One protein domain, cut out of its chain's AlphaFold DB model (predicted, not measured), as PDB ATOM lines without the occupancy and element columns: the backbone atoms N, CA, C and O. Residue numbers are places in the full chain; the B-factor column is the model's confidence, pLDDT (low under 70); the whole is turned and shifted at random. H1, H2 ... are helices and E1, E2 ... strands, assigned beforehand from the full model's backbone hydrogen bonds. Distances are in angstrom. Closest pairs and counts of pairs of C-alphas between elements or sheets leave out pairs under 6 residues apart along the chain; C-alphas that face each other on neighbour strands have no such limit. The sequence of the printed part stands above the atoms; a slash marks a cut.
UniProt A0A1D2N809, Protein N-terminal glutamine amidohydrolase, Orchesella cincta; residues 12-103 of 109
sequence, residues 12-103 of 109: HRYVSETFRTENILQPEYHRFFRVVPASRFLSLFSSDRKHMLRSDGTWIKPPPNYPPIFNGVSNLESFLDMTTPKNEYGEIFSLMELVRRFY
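What this domain is: This is residues 12 to 103 of the 109 residues of the protein "Protein N-terminal glutamine amidohydrolase" of Orchesella cincta (UniProt A0A1D2N809). A loose, loop-rich model: the short two-strand ribbon E1 E2 has H4 at one side, with H1 beside H4, while H2 and H3 lie between the ribbon and a long looped stretch, residues 45 to 75, at the far end. Residues 23 to 29 stick out. The printed part has 92 residues, in the order H1 E1 H2 H3 E2 H4; the sheet, E1 - E2, is antiparallel. The class is mixed, helices and strands, with 37 residues in named elements, under half. The radius of gyration of the C-alphas is 16.2 A, and the spans are 41 by 29 by 25 A.

Where its parts are: H1, residues 12 to 19, begins with C-alpha 12 at (-15.308, -7.091, 24.665) and measures 10.5 A. E1 is residues 32 to 35, H2 residues 38 to 44, 10.0 A, and H3 residues 76 to 80. E2, residues 90 to 94, measures 13.6 A. H4, residues 95 to 102, measures 10.7 A and ends with C-alpha 102 at (-13.721, -15.198, 22.722).

How they stand to each other: E1 and E2 are antiparallel at 148 degrees; N 33 and O 93 are within hydrogen-bond range at 2.8 A. The closest C-alphas of E1 and H4, Phe 32 and Leu 95, are 6.5 A apart. H1 and H4 are close but not clearly touching, His 12 and Val 99 having the closest C-alphas, 7.7 A, at a shallow tilt of 21 degrees, opposite ways. The closest C-alphas of E1 and H3, Arg 34 and Phe 79, are 7.4 A apart. H2 and H3 are apart. In H1, H2, H3 and H4 every O i to N i+4 pair is within hydrogen-bond range.

The domain as a whole: The C-alphas farthest apart, Asp 56 and Tyr 103, are 45.5 A apart. The links H1 to E1 and H2 to H3 are long. The printed part has no cut, and no printed residue is under 70 in pLDDT.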
ATOM      1  N   HIS A  12     -15.525  -8.131  25.679       91.31
ATOM      2  CA  HIS A  12     -15.308  -7.091  24.665       91.31
ATOM      3  C   HIS A  12     -14.967  -5.735  25.296       91.31
ATOM      4  O   HIS A  12     -14.052  -5.066  24.828       91.31
ATOM      5  N   ARG A  13     -15.656  -5.378  26.391       92.56
ATOM      6  CA  ARG A  13     -15.435  -4.137  27.134       92.56
ATOM      7  C   ARG A  13     -14.056  -4.131  27.788       92.56
ATOM      8  O   ARG A  13     -13.333  -3.147  27.685       92.56
ATOM      9  N   TYR A  14     -13.667  -5.250  28.402       94.50
ATOM     10  CA  TYR A  14     -12.338  -5.393  28.989       94.50
ATOM     11  C   TYR A  14     -11.244  -5.200  27.938       94.50
ATOM     12  O   TYR A  14     -10.343  -4.392  28.138       94.50
ATOM     13  N   VAL A  15     -11.341  -5.876  26.790       93.38
ATOM     14  CA  VAL A  15     -10.331  -5.771  25.729       93.38
ATOM     15  C   VAL A  15     -10.237  -4.350  25.169       93.38
ATOM     16  O   VAL A  15      -9.129  -3.828  25.025       93.38
ATOM     17  N   SER A  16     -11.372  -3.709  24.872       91.25
ATOM     18  CA  SER A  16     -11.379  -2.374  24.266       91.25
ATOM     19  C   SER A  16     -10.846  -1.289  25.199       91.25
ATOM     20  O   SER A  16     -10.184  -0.368  24.730       91.25
ATOM     21  N   GLU A  17     -11.122  -1.386  26.503       93.19
ATOM     22  CA  GLU A  17     -10.752  -0.343  27.466       93.19
ATOM     23  C   GLU A  17      -9.364  -0.563  28.095       93.19
ATOM     24  O   GLU A  17      -8.709   0.421  28.444       93.19
ATOM     25  N   THR A  18      -8.877  -1.811  28.177       92.56
ATOM     26  CA  THR A  18      -7.564  -2.133  28.778       92.56
ATOM     27  C   THR A  18      -6.449  -2.302  27.747       92.56
ATOM     28  O   THR A  18      -5.432  -1.620  27.830       92.56
ATOM     29  N   PHE A  19      -6.619  -3.184  26.754       89.69
ATOM     30  CA  PHE A  19      -5.558  -3.481  25.793       89.69
ATOM     31  C   PHE A  19      -5.513  -2.447  24.663       89.69
ATOM     32  O   PHE A  19      -4.430  -1.987  24.301       89.69
ATOM     33  N   ARG A  20      -6.666  -2.016  24.136       83.38
ATOM     34  CA  ARG A  20      -6.738  -1.108  22.969       83.38
ATOM     35  C   ARG A  20      -5.979  -1.670  21.747       83.38
ATOM     36  O   ARG A  20      -5.520  -2.809  21.751       83.38
ATOM     37  N   THR A  21      -5.888  -0.891  20.668       84.06
ATOM     38  CA  THR A  21      -5.205  -1.309  19.430       84.06
ATOM     39  C   THR A  21      -3.685  -1.390  19.592       84.06
ATOM     40  O   THR A  21      -3.088  -0.592  20.313       84.06
ATOM     41  N   GLU A  22      -3.062  -2.332  18.881       89.31
ATOM     42  CA  GLU A  22      -1.602  -2.492  18.808       89.31
ATOM     43  C   GLU A  22      -0.982  -1.731  17.633       89.31
ATOM     44  O   GLU A  22       0.232  -1.620  17.563       89.31
ATOM     45  N   ASN A  23      -1.789  -1.119  16.757       86.50
ATOM     46  CA  ASN A  23      -1.312  -0.446  15.538       86.50
ATOM     47  C   ASN A  23      -0.307   0.695  15.781       86.50
ATOM     48  O   ASN A  23       0.350   1.136  14.844       86.50
ATOM     49  N   ILE A  24      -0.245   1.219  17.007       88.94
ATOM     50  CA  ILE A  24       0.659   2.307  17.412       88.94
ATOM     51  C   ILE A  24       1.840   1.816  18.260       88.94
ATOM     52  O   ILE A  24       2.676   2.622  18.660       88.94
ATOM     53  N   LEU A  25       1.881   0.524  18.591       91.12
ATOM     54  CA  LEU A  25       2.940  -0.079  19.388       91.12
ATOM     55  C   LEU A  25       4.048  -0.596  18.470       91.12
ATOM     56  O   LEU A  25       3.800  -0.996  17.335       91.12
ATOM     57  N   GLN A  26       5.279  -0.599  18.976       94.38
ATOM     58  CA  GLN A  26       6.356  -1.329  18.312       94.38
ATOM     59  C   GLN A  26       6.125  -2.845  18.495       94.38
ATOM     60  O   GLN A  26       5.574  -3.237  19.532       94.38
ATOM     61  N   PRO A  27       6.517  -3.700  17.528       91.62
ATOM     62  CA  PRO A  27       6.245  -5.139  17.566       91.62
ATOM     63  C   PRO A  27       6.679  -5.859  18.851       91.62
ATOM     64  O   PRO A  27       6.006  -6.780  19.301       91.62
ATOM     65  N   GLU A  28       7.767  -5.424  19.478       93.12
ATOM     66  CA  GLU A  28       8.284  -5.929  20.755       93.12
ATOM     67  C   GLU A  28       7.348  -5.682  21.949       93.12
ATOM     68  O   GLU A  28       7.446  -6.373  22.961       93.12
ATOM     69  N   TYR A  29       6.416  -4.732  21.831       93.56
ATOM     70  CA  TYR A  29       5.382  -4.450  22.829       93.56
ATOM     71  C   TYR A  29       4.026  -5.078  22.481       93.56
ATOM     72  O   TYR A  29       3.049  -4.857  23.203       93.56
ATOM     73  N   HIS A  30       3.932  -5.846  21.390       94.25
ATOM     74  CA  HIS A  30       2.721  -6.604  21.087       94.25
ATOM     75  C   HIS A  30       2.479  -7.656  22.165       94.25
ATOM     76  O   HIS A  30       3.386  -8.369  22.601       94.25
ATOM     77  N   ARG A  31       1.232  -7.750  22.617       95.00
ATOM     78  CA  ARG A  31       0.874  -8.596  23.750       95.00
ATOM     79  C   ARG A  31       0.473  -9.976  23.277       95.00
ATOM     80  O   ARG A  31      -0.316 -10.147  22.346       95.00
ATOM     81  N   PHE A  32       0.958 -10.950  24.027       96.31
ATOM     82  CA  PHE A  32       0.605 -12.347  23.882       96.31
ATOM     83  C   PHE A  32      -0.117 -12.835  25.131       96.31
ATOM     84  O   PHE A  32       0.167 -12.413  26.253       96.31
ATOM     85  N   PHE A  33      -1.075 -13.729  24.919       97.19
ATOM     86  CA  PHE A  33      -1.972 -14.220  25.949       97.19
ATOM     87  C   PHE A  33      -1.939 -15.739  25.956       97.19
ATOM     88  O   PHE A  33      -2.494 -16.377  25.063       97.19
ATOM     89  N   ARG A  34      -1.334 -16.334  26.987       98.00
ATOM     90  CA  ARG A  34      -1.459 -17.771  27.230       98.00
ATOM     91  C   ARG A  34      -2.805 -18.059  27.889       98.00
ATOM     92  O   ARG A  34      -3.061 -17.632  29.014       98.00
ATOM     93  N   VAL A  35      -3.666 -18.797  27.197       97.94
ATOM     94  CA  VAL A  35      -4.975 -19.209  27.708       97.94
ATOM     95  C   VAL A  35      -4.882 -20.621  28.270       97.94
ATOM     96  O   VAL A  35      -4.637 -21.585  27.543       97.94
ATOM     97  N   VAL A  36      -5.126 -20.730  29.576       98.06
ATOM     98  CA  VAL A  36      -5.053 -21.980  30.341       98.06
ATOM     99  C   VAL A  36      -6.449 -22.364  30.832       98.06
ATOM    100  O   VAL A  36      -7.096 -21.554  31.499       98.06
ATOM    101  N   PRO A  37      -6.943 -23.586  30.565       97.06
ATOM    102  CA  PRO A  37      -8.153 -24.073  31.216       97.06
ATOM    103  C   PRO A  37      -7.994 -24.068  32.741       97.06
ATOM    104  O   PRO A  37      -6.990 -24.551  33.260       97.06
ATOM    105  N   ALA A  38      -9.001 -23.583  33.472       97.75
ATOM    106  CA  ALA A  38      -8.915 -23.439  34.929       97.75
ATOM    107  C   ALA A  38      -8.547 -24.753  35.646       97.75
ATOM    108  O   ALA A  38      -7.708 -24.751  36.541       97.75
ATOM    109  N   SER A  39      -9.110 -25.886  35.212       97.12
ATOM    110  CA  SER A  39      -8.778 -27.208  35.762       97.12
ATOM    111  C   SER A  39      -7.304 -27.573  35.578       97.12
ATOM    112  O   SER A  39      -6.686 -28.093  36.502       97.12
ATOM    113  N   ARG A  40      -6.720 -27.246  34.417       96.81
ATOM    114  CA  ARG A  40      -5.293 -27.449  34.139       96.81
ATOM    115  C   ARG A  40      -4.428 -26.556  35.017       96.81
ATOM    116  O   ARG A  40      -3.473 -27.055  35.605       96.81
ATOM    117  N   PHE A  41      -4.786 -25.278  35.150       97.88
ATOM    118  CA  PHE A  41      -4.065 -24.345  36.016       97.88
ATOM    119  C   PHE A  41      -4.033 -24.846  37.464       97.88
ATOM    120  O   PHE A  41      -2.959 -24.956  38.043       97.88
ATOM    121  N   LEU A  42      -5.187 -25.244  38.011       97.50
ATOM    122  CA  LEU A  42      -5.286 -25.778  39.373       97.50
ATOM    123  C   LEU A  42      -4.457 -27.053  39.579       97.50
ATOM    124  O   LEU A  42      -3.897 -27.234  40.655       97.50
ATOM    125  N   SER A  43      -4.370 -27.928  38.573       96.75
ATOM    126  CA  SER A  43      -3.597 -29.172  38.684       96.75
ATOM    127  C   SER A  43      -2.090 -29.000  38.486       96.75
ATOM    128  O   SER A  43      -1.322 -29.798  39.014       96.75
ATOM    129  N   LEU A  44      -1.664 -28.014  37.687       97.19
ATOM    130  CA  LEU A  44      -0.280 -27.924  37.205       97.19
ATOM    131  C   LEU A  44       0.507 -26.757  37.804       97.19
ATOM    132  O   LEU A  44       1.730 -26.837  37.851       97.19
ATOM    133  N   PHE A  45      -0.141 -25.668  38.220       98.12
ATOM    134  CA  PHE A  45       0.574 -24.474  38.668       98.12
ATOM    135  C   PHE A  45       1.355 -24.728  39.961       98.12
ATOM    136  O   PHE A  45       0.804 -25.211  40.949       98.12
ATOM    137  N   SER A  46       2.635 -24.356  39.961       98.31
ATOM    138  CA  SER A  46       3.526 -24.488  41.107       98.31
ATOM    139  C   SER A  46       4.540 -23.342  41.134       98.31
ATOM    140  O   SER A  46       5.274 -23.101  40.178       98.31
ATOM    141  N   SER A  47       4.597 -22.610  42.242       98.19
ATOM    142  CA  SER A  47       5.529 -21.512  42.458       98.19
ATOM    143  C   SER A  47       6.044 -21.508  43.891       98.19
ATOM    144  O   SER A  47       5.281 -21.384  44.850       98.19
ATOM    145  N   ASP A  48       7.366 -21.542  44.028       97.50
ATOM    146  CA  ASP A  48       8.080 -21.350  45.295       97.50
ATOM    147  C   ASP A  48       8.241 -19.867  45.691       97.50
ATOM    148  O   ASP A  48       8.845 -19.560  46.717       97.50
ATOM    149  N   ARG A  49       7.685 -18.938  44.895       97.56
ATOM    150  CA  ARG A  49       7.718 -17.472  45.079       97.56
ATOM    151  C   ARG A  49       9.109 -16.829  45.028       97.56
ATOM    152  O   ARG A  49       9.202 -15.619  45.220       97.56
ATOM    153  N   LYS A  50      10.179 -17.566  44.715       95.75
ATOM    154  CA  LYS A  50      11.550 -17.021  44.764       95.75
ATOM    155  C   LYS A  50      11.809 -15.882  43.783       95.75
ATOM    156  O   LYS A  50      12.613 -15.015  44.087       95.75
ATOM    157  N   HIS A  51      11.078 -15.822  42.670       95.81
ATOM    158  CA  HIS A  51      11.131 -14.687  41.737       95.81
ATOM    159  C   HIS A  51      10.749 -13.333  42.378       95.81
ATOM    160  O   HIS A  51      11.059 -12.287  41.821       95.81
ATOM    161  N   MET A  52      10.078 -13.340  43.539       97.62
ATOM    162  CA  MET A  52       9.736 -12.137  44.310       97.62
ATOM    163  C   MET A  52      10.755 -11.807  45.411       97.62
ATOM    164  O   MET A  52      10.562 -10.822  46.128       97.62
ATOM    165  N   LEU A  53      11.808 -12.612  45.575       97.00
ATOM    166  CA  LEU A  53      12.913 -12.332  46.484       97.00
ATOM    167  C   LEU A  53      13.992 -11.533  45.755       97.00
ATOM    168  O   LEU A  53      14.391 -11.860  44.638       97.00
ATOM    169  N   ARG A  54      14.487 -10.488  46.410       96.75
ATOM    170  CA  ARG A  54      15.707  -9.798  46.005       96.75
ATOM    171  C   ARG A  54      16.929 -10.652  46.347       96.75
ATOM    172  O   ARG A  54      16.856 -11.579  47.154       96.75
ATOM    173  N   SER A  55      18.072 -10.294  45.770       96.25
ATOM    174  CA  SER A  55      19.362 -10.938  46.046       96.25
ATOM    175  C   SER A  55      19.787 -10.857  47.517       96.25
ATOM    176  O   SER A  55      20.497 -11.739  47.987       96.25
ATOM    177  N   ASP A  56      19.329  -9.840  48.252       96.44
ATOM    178  CA  ASP A  56      19.564  -9.664  49.692       96.44
ATOM    179  C   ASP A  56      18.590 -10.463  50.587       96.44
ATOM    180  O   ASP A  56      18.654 -10.372  51.812       96.44
ATOM    181  N   GLY A  57      17.678 -11.240  49.991       95.25
ATOM    182  CA  GLY A  57      16.676 -12.036  50.701       95.25
ATOM    183  C   GLY A  57      15.417 -11.266  51.116       95.25
ATOM    184  O   GLY A  57      14.512 -11.861  51.703       95.25
ATOM    185  N   THR A  58      15.307  -9.972  50.806       96.94
ATOM    186  CA  THR A  58      14.094  -9.188  51.077       96.94
ATOM    187  C   THR A  58      13.030  -9.383  49.996       96.94
ATOM    188  O   THR A  58      13.321  -9.647  48.831       96.94
ATOM    189  N   TRP A  59      11.758  -9.213  50.361       97.62
ATOM    190  CA  TRP A  59      10.640  -9.360  49.427       97.62
ATOM    191  C   TRP A  59      10.401  -8.093  48.594       97.62
ATOM    192  O   TRP A  59      10.317  -6.991  49.144       97.62
ATOM    193  N   ILE A  60      10.216  -8.239  47.276       97.75
ATOM    194  CA  ILE A  60       9.814  -7.141  46.374       97.75
ATOM    195  C   ILE A  60       8.452  -6.577  46.794       97.75
ATOM    196  O   ILE A  60       8.280  -5.363  46.885       97.75
ATOM    197  N   LYS A  61       7.506  -7.473  47.093       96.44
ATOM    198  CA  LYS A  61       6.221  -7.197  47.744       96.44
ATOM    199  C   LYS A  61       5.946  -8.296  48.775       96.44
ATOM    200  O   LYS A  61       6.378  -9.425  48.536       96.44
ATOM    201  N   PRO A  62       5.230  -8.006  49.876       96.69
ATOM    202  CA  PRO A  62       4.891  -9.018  50.871       96.69
ATOM    203  C   PRO A  62       4.220 -10.232  50.211       96.69
ATOM    204  O   PRO A  62       3.310 -10.044  49.395       96.69
ATOM    205  N   PRO A  63       4.651 -11.465  50.519       97.25
ATOM    206  CA  PRO A  63       4.016 -12.646  49.965       97.25
ATOM    207  C   PRO A  63       2.609 -12.815  50.563       97.25
ATOM    208  O   PRO A  63       2.350 -12.360  51.680       97.25
ATOM    209  N   PRO A  64       1.700 -13.517  49.867       96.62
ATOM    210  CA  PRO A  64       0.419 -13.891  50.450       96.62
ATOM    211  C   PRO A  64       0.587 -14.691  51.754       96.62
ATOM    212  O   PRO A  64       1.524 -15.483  51.881       96.62
ATOM    213  N   ASN A  65      -0.350 -14.524  52.692       97.19
ATOM    214  CA  ASN A  65      -0.307 -15.099  54.048       97.19
ATOM    215  C   ASN A  65      -0.601 -16.612  54.130       97.19
ATOM    216  O   ASN A  65      -0.581 -17.180  55.218       97.19
ATOM    217  N   TYR A  66      -0.859 -17.269  53.003       97.62
ATOM    218  CA  TYR A  66      -0.979 -18.723  52.900       97.62
ATOM    219  C   TYR A  66       0.323 -19.344  52.360       97.62
ATOM    220  O   TYR A  66       1.097 -18.642  51.693       97.62
ATOM    221  N   PRO A  67       0.584 -20.647  52.593       97.81
ATOM    222  CA  PRO A  67       1.753 -21.333  52.041       97.81
ATOM    223  C   PRO A  67       1.842 -21.229  50.508       97.81
ATOM    224  O   PRO A  67       0.818 -21.078  49.840       97.81
ATOM    225  N   PRO A  68       3.038 -21.297  49.904       97.75
ATOM    226  CA  PRO A  68       3.167 -21.343  48.451       97.75
ATOM    227  C   PRO A  68       2.346 -22.483  47.837       97.75
ATOM    228  O   PRO A  68       2.288 -23.581  48.389       97.75
ATOM    229  N   ILE A  69       1.732 -22.229  46.678       98.19
ATOM    230  CA  ILE A  69       1.172 -23.301  45.849       98.19
ATOM    231  C   ILE A  69       2.380 -23.970  45.207       98.19
ATOM    232  O   ILE A  69       2.900 -23.448  44.230       98.19
ATOM    233  N   PHE A  70       2.893 -25.038  45.808       97.94
ATOM    234  CA  PHE A  70       4.164 -25.634  45.413       97.94
ATOM    235  C   PHE A  70       4.122 -27.153  45.553       97.94
ATOM    236  O   PHE A  70       3.782 -27.675  46.612       97.94
ATOM    237  N   ASN A  71       4.488 -27.856  44.484       94.31
ATOM    238  CA  ASN A  71       4.482 -29.320  44.409       94.31
ATOM    239  C   ASN A  71       5.896 -29.938  44.356       94.31
ATOM    240  O   ASN A  71       6.040 -31.104  44.002       94.31
ATOM    241  N   GLY A  72       6.937 -29.164  44.686       95.56
ATOM    242  CA  GLY A  72       8.340 -29.599  44.664       95.56
ATOM    243  C   GLY A  72       9.159 -29.025  43.505       95.56
ATOM    244  O   GLY A  72      10.373 -28.882  43.643       95.56
ATOM    245  N   VAL A  73       8.515 -28.617  42.406       96.19
ATOM    246  CA  VAL A  73       9.178 -27.983  41.254       96.19
ATOM    247  C   VAL A  73       8.436 -26.703  40.878       96.19
ATOM    248  O   VAL A  73       7.228 -26.724  40.670       96.19
ATOM    249  N   SER A  74       9.145 -25.574  40.826       97.12
ATOM    250  CA  SER A  74       8.576 -24.273  40.446       97.12
ATOM    251  C   SER A  74       8.503 -24.200  38.921       97.12
ATOM    252  O   SER A  74       9.499 -24.477  38.257       97.12
ATOM    253  N   ASN A  75       7.346 -23.850  38.361       97.00
ATOM    254  CA  ASN A  75       7.119 -23.826  36.912       97.00
ATOM    255  C   ASN A  75       6.512 -22.512  36.405       97.00
ATOM    256  O   ASN A  75       6.034 -22.451  35.275       97.00
ATOM    257  N   LEU A  76       6.553 -21.443  37.211       97.06
ATOM    258  CA  LEU A  76       6.031 -20.129  36.819       97.06
ATOM    259  C   LEU A  76       6.601 -19.652  35.473       97.06
ATOM    260  O   LEU A  76       5.853 -19.141  34.645       97.06
ATOM    261  N   GLU A  77       7.895 -19.862  35.227       95.56
ATOM    262  CA  GLU A  77       8.543 -19.485  33.965       95.56
ATOM    263  C   GLU A  77       7.895 -20.166  32.754       95.56
ATOM    264  O   GLU A  77       7.724 -19.532  31.719       95.56
ATOM    265  N   SER A  78       7.427 -21.408  32.887       95.00
ATOM    266  CA  SER A  78       6.752 -22.131  31.803       95.00
ATOM    267  C   SER A  78       5.354 -21.582  31.485       95.00
ATOM    268  O   SER A  78       4.881 -21.712  30.355       95.00
ATOM    269  N   PHE A  79       4.693 -20.946  32.459       96.31
ATOM    270  CA  PHE A  79       3.450 -20.200  32.228       96.31
ATOM    271  C   PHE A  79       3.711 -18.828  31.589       96.31
ATOM    272  O   PHE A  79       2.862 -18.344  30.840       96.31
ATOM    273  N   LEU A  80       4.859 -18.212  31.886       95.50
ATOM    274  CA  LEU A  80       5.263 -16.903  31.361       95.50
ATOM    275  C   LEU A  80       5.948 -16.981  29.992       95.50
ATOM    276  O   LEU A  80       5.967 -15.981  29.279       95.50
ATOM    277  N   ASP A  81       6.487 -18.143  29.614       94.94
ATOM    278  CA  ASP A  81       7.087 -18.365  28.303       94.94
ATOM    279  C   ASP A  81       6.051 -18.128  27.197       94.94
ATOM    280  O   ASP A  81       5.040 -18.831  27.113       94.94
ATOM    281  N   MET A  82       6.325 -17.147  26.334       96.25
ATOM    282  CA  MET A  82       5.502 -16.820  25.168       96.25
ATOM    283  C   MET A  82       6.119 -17.297  23.840       96.25
ATOM    284  O   MET A  82       5.596 -16.991  22.771       96.25
ATOM    285  N   THR A  83       7.223 -18.047  23.883       94.75
ATOM    286  CA  THR A  83       7.928 -18.535  22.686       94.75
ATOM    287  C   THR A  83       7.394 -19.876  22.193       94.75
ATOM    288  O   THR A  83       7.454 -20.156  20.999       94.75
ATOM    289  N   THR A  84       6.810 -20.682  23.086       94.19
ATOM    290  CA  THR A  84       6.196 -21.974  22.751       94.19
ATOM    291  C   THR A  84       4.686 -21.814  22.502       94.19
ATOM    292  O   THR A  84       3.936 -21.695  23.482       94.19
ATOM    293  N   PRO A  85       4.191 -21.864  21.239       93.44
ATOM    294  CA  PRO A  85       2.802 -21.514  20.905       93.44
ATOM    295  C   PRO A  85       1.757 -22.344  21.652       93.44
ATOM    296  O   PRO A  85       0.699 -21.843  22.025       93.44
ATOM    297  N   LYS A  86       2.059 -23.619  21.903       94.94
ATOM    298  CA  LYS A  86       1.188 -24.530  22.640       94.94
ATOM    299  C   LYS A  86       2.006 -25.529  23.436       94.94
ATOM    300  O   LYS A  86       2.909 -26.161  22.898       94.94
ATOM    301  N   ASN A  87       1.667 -25.682  24.707       93.94
ATOM    302  CA  ASN A  87       2.282 -26.649  25.609       93.94
ATOM    303  C   ASN A  87       1.231 -27.202  26.589       93.94
ATOM    304  O   ASN A  87       0.032 -26.947  26.448       93.94
ATOM    305  N   GLU A  88       1.672 -27.972  27.582       94.00
ATOM    306  CA  GLU A  88       0.794 -28.557  28.605       94.00
ATOM    307  C   GLU A  88       0.011 -27.515  29.424       94.00
ATOM    308  O   GLU A  88      -1.067 -27.816  29.944       94.00
ATOM    309  N   TYR A  89       0.518 -26.281  29.486       94.06
ATOM    310  CA  TYR A  89      -0.094 -25.165  30.195       94.06
ATOM    311  C   TYR A  89      -1.103 -24.404  29.337       94.06
ATOM    312  O   TYR A  89      -1.806 -23.563  29.868       94.06
ATOM    313  N   GLY A  90      -1.226 -24.678  28.038       95.88
ATOM    314  CA  GLY A  90      -2.236 -24.055  27.182       95.88
ATOM    315  C   GLY A  90      -1.675 -23.501  25.883       95.88
ATOM    316  O   GLY A  90      -0.610 -23.905  25.418       95.88
ATOM    317  N   GLU A  91      -2.424 -22.578  25.288       97.94
ATOM    318  CA  GLU A  91      -2.177 -22.050  23.945       97.94
ATOM    319  C   GLU A  91      -2.029 -20.528  23.992       97.94
ATOM    320  O   GLU A  91      -2.743 -19.854  24.739       97.94
ATOM    321  N   ILE A  92      -1.070 -20.005  23.236       98.25
ATOM    322  CA  ILE A  92      -0.797 -18.577  23.117       98.25
ATOM    323  C   ILE A  92      -1.643 -17.996  21.993       98.25
ATOM    324  O   ILE A  92      -1.724 -18.557  20.905       98.25
ATOM    325  N   PHE A  93      -2.210 -16.828  22.256       97.69
ATOM    326  CA  PHE A  93      -2.929 -16.020  21.288       97.69
ATOM    327  C   PHE A  93      -2.294 -14.631  21.214       97.69
ATOM    328  O   PHE A  93      -1.975 -14.035  22.244       97.69
ATOM    329  N   SER A  94      -2.173 -14.075  20.011       96.06
ATOM    330  CA  SER A  94      -2.095 -12.622  19.827       96.06
ATOM    331  C   SER A  94      -3.398 -11.956  20.282       96.06
ATOM    332  O   SER A  94      -4.440 -12.614  20.405       96.06
ATOM    333  N   LEU A  95      -3.392 -10.633  20.474       95.25
ATOM    334  CA  LEU A  95      -4.615  -9.886  20.799       95.25
ATOM    335  C   LEU A  95      -5.746 -10.163  19.795       95.25
ATOM    336  O   LEU A  95      -6.899 -10.379  20.172       95.25
ATOM    337  N   MET A  96      -5.406 -10.190  18.507       93.94
ATOM    338  CA  MET A  96      -6.364 -10.402  17.429       93.94
ATOM    339  C   MET A  96      -6.968 -11.813  17.464       93.94
ATOM    340  O   MET A  96      -8.180 -11.971  17.302       93.94
ATOM    341  N   GLU A  97      -6.155 -12.845  17.695       96.25
ATOM    342  CA  GLU A  97      -6.645 -14.223  17.803       96.25
ATOM    343  C   GLU A  97      -7.473 -14.428  19.074       96.25
ATOM    344  O   GLU A  97      -8.521 -15.074  19.018       96.25
ATOM    345  N   LEU A  98      -7.075 -13.809  20.193       96.06
ATOM    346  CA  LEU A  98      -7.827 -13.838  21.446       96.06
ATOM    347  C   LEU A  98      -9.230 -13.245  21.252       96.06
ATOM    348  O   LEU A  98     -10.229 -13.860  21.632       96.06
ATOM    349  N   VAL A  99      -9.322 -12.073  20.613       94.62
ATOM    350  CA  VAL A  99     -10.609 -11.433  20.308       94.62
ATOM    351  C   VAL A  99     -11.455 -12.319  19.408       94.62
ATOM    352  O   VAL A  99     -12.608 -12.577  19.742       94.62
ATOM    353  N   ARG A 100     -10.900 -12.851  18.315       94.44
ATOM    354  CA  ARG A 100     -11.642 -13.765  17.428       94.44
ATOM    355  C   ARG A 100     -12.161 -14.997  18.162       94.44
ATOM    356  O   ARG A 100     -13.259 -15.459  17.870       94.44
ATOM    357  N   ARG A 101     -11.386 -15.534  19.108       95.38
ATOM    358  CA  ARG A 101     -11.731 -16.759  19.833       95.38
ATOM    359  C   ARG A 101     -12.853 -16.562  20.851       95.38
ATOM    360  O   ARG A 101     -13.669 -17.473  21.017       95.38
ATOM    361  N   PHE A 102     -12.865 -15.424  21.548       94.94
ATOM    362  CA  PHE A 102     -13.721 -15.198  22.722       94.94
ATOM    363  C   PHE A 102     -14.778 -14.107  22.550       94.94
ATOM    364  O   PHE A 102     -15.693 -14.015  23.374       94.94
ATOM    365  N   TYR A 103     -14.715 -13.304  21.487       89.88
ATOM    366  CA  TYR A 103     -15.790 -12.377  21.164       89.88
ATOM    367  C   TYR A 103     -17.053 -13.150  20.778       89.88
ATOM    368  O   TYR A 103     -17.069 -13.935  19.831       89.88
TER     369      TYR A 103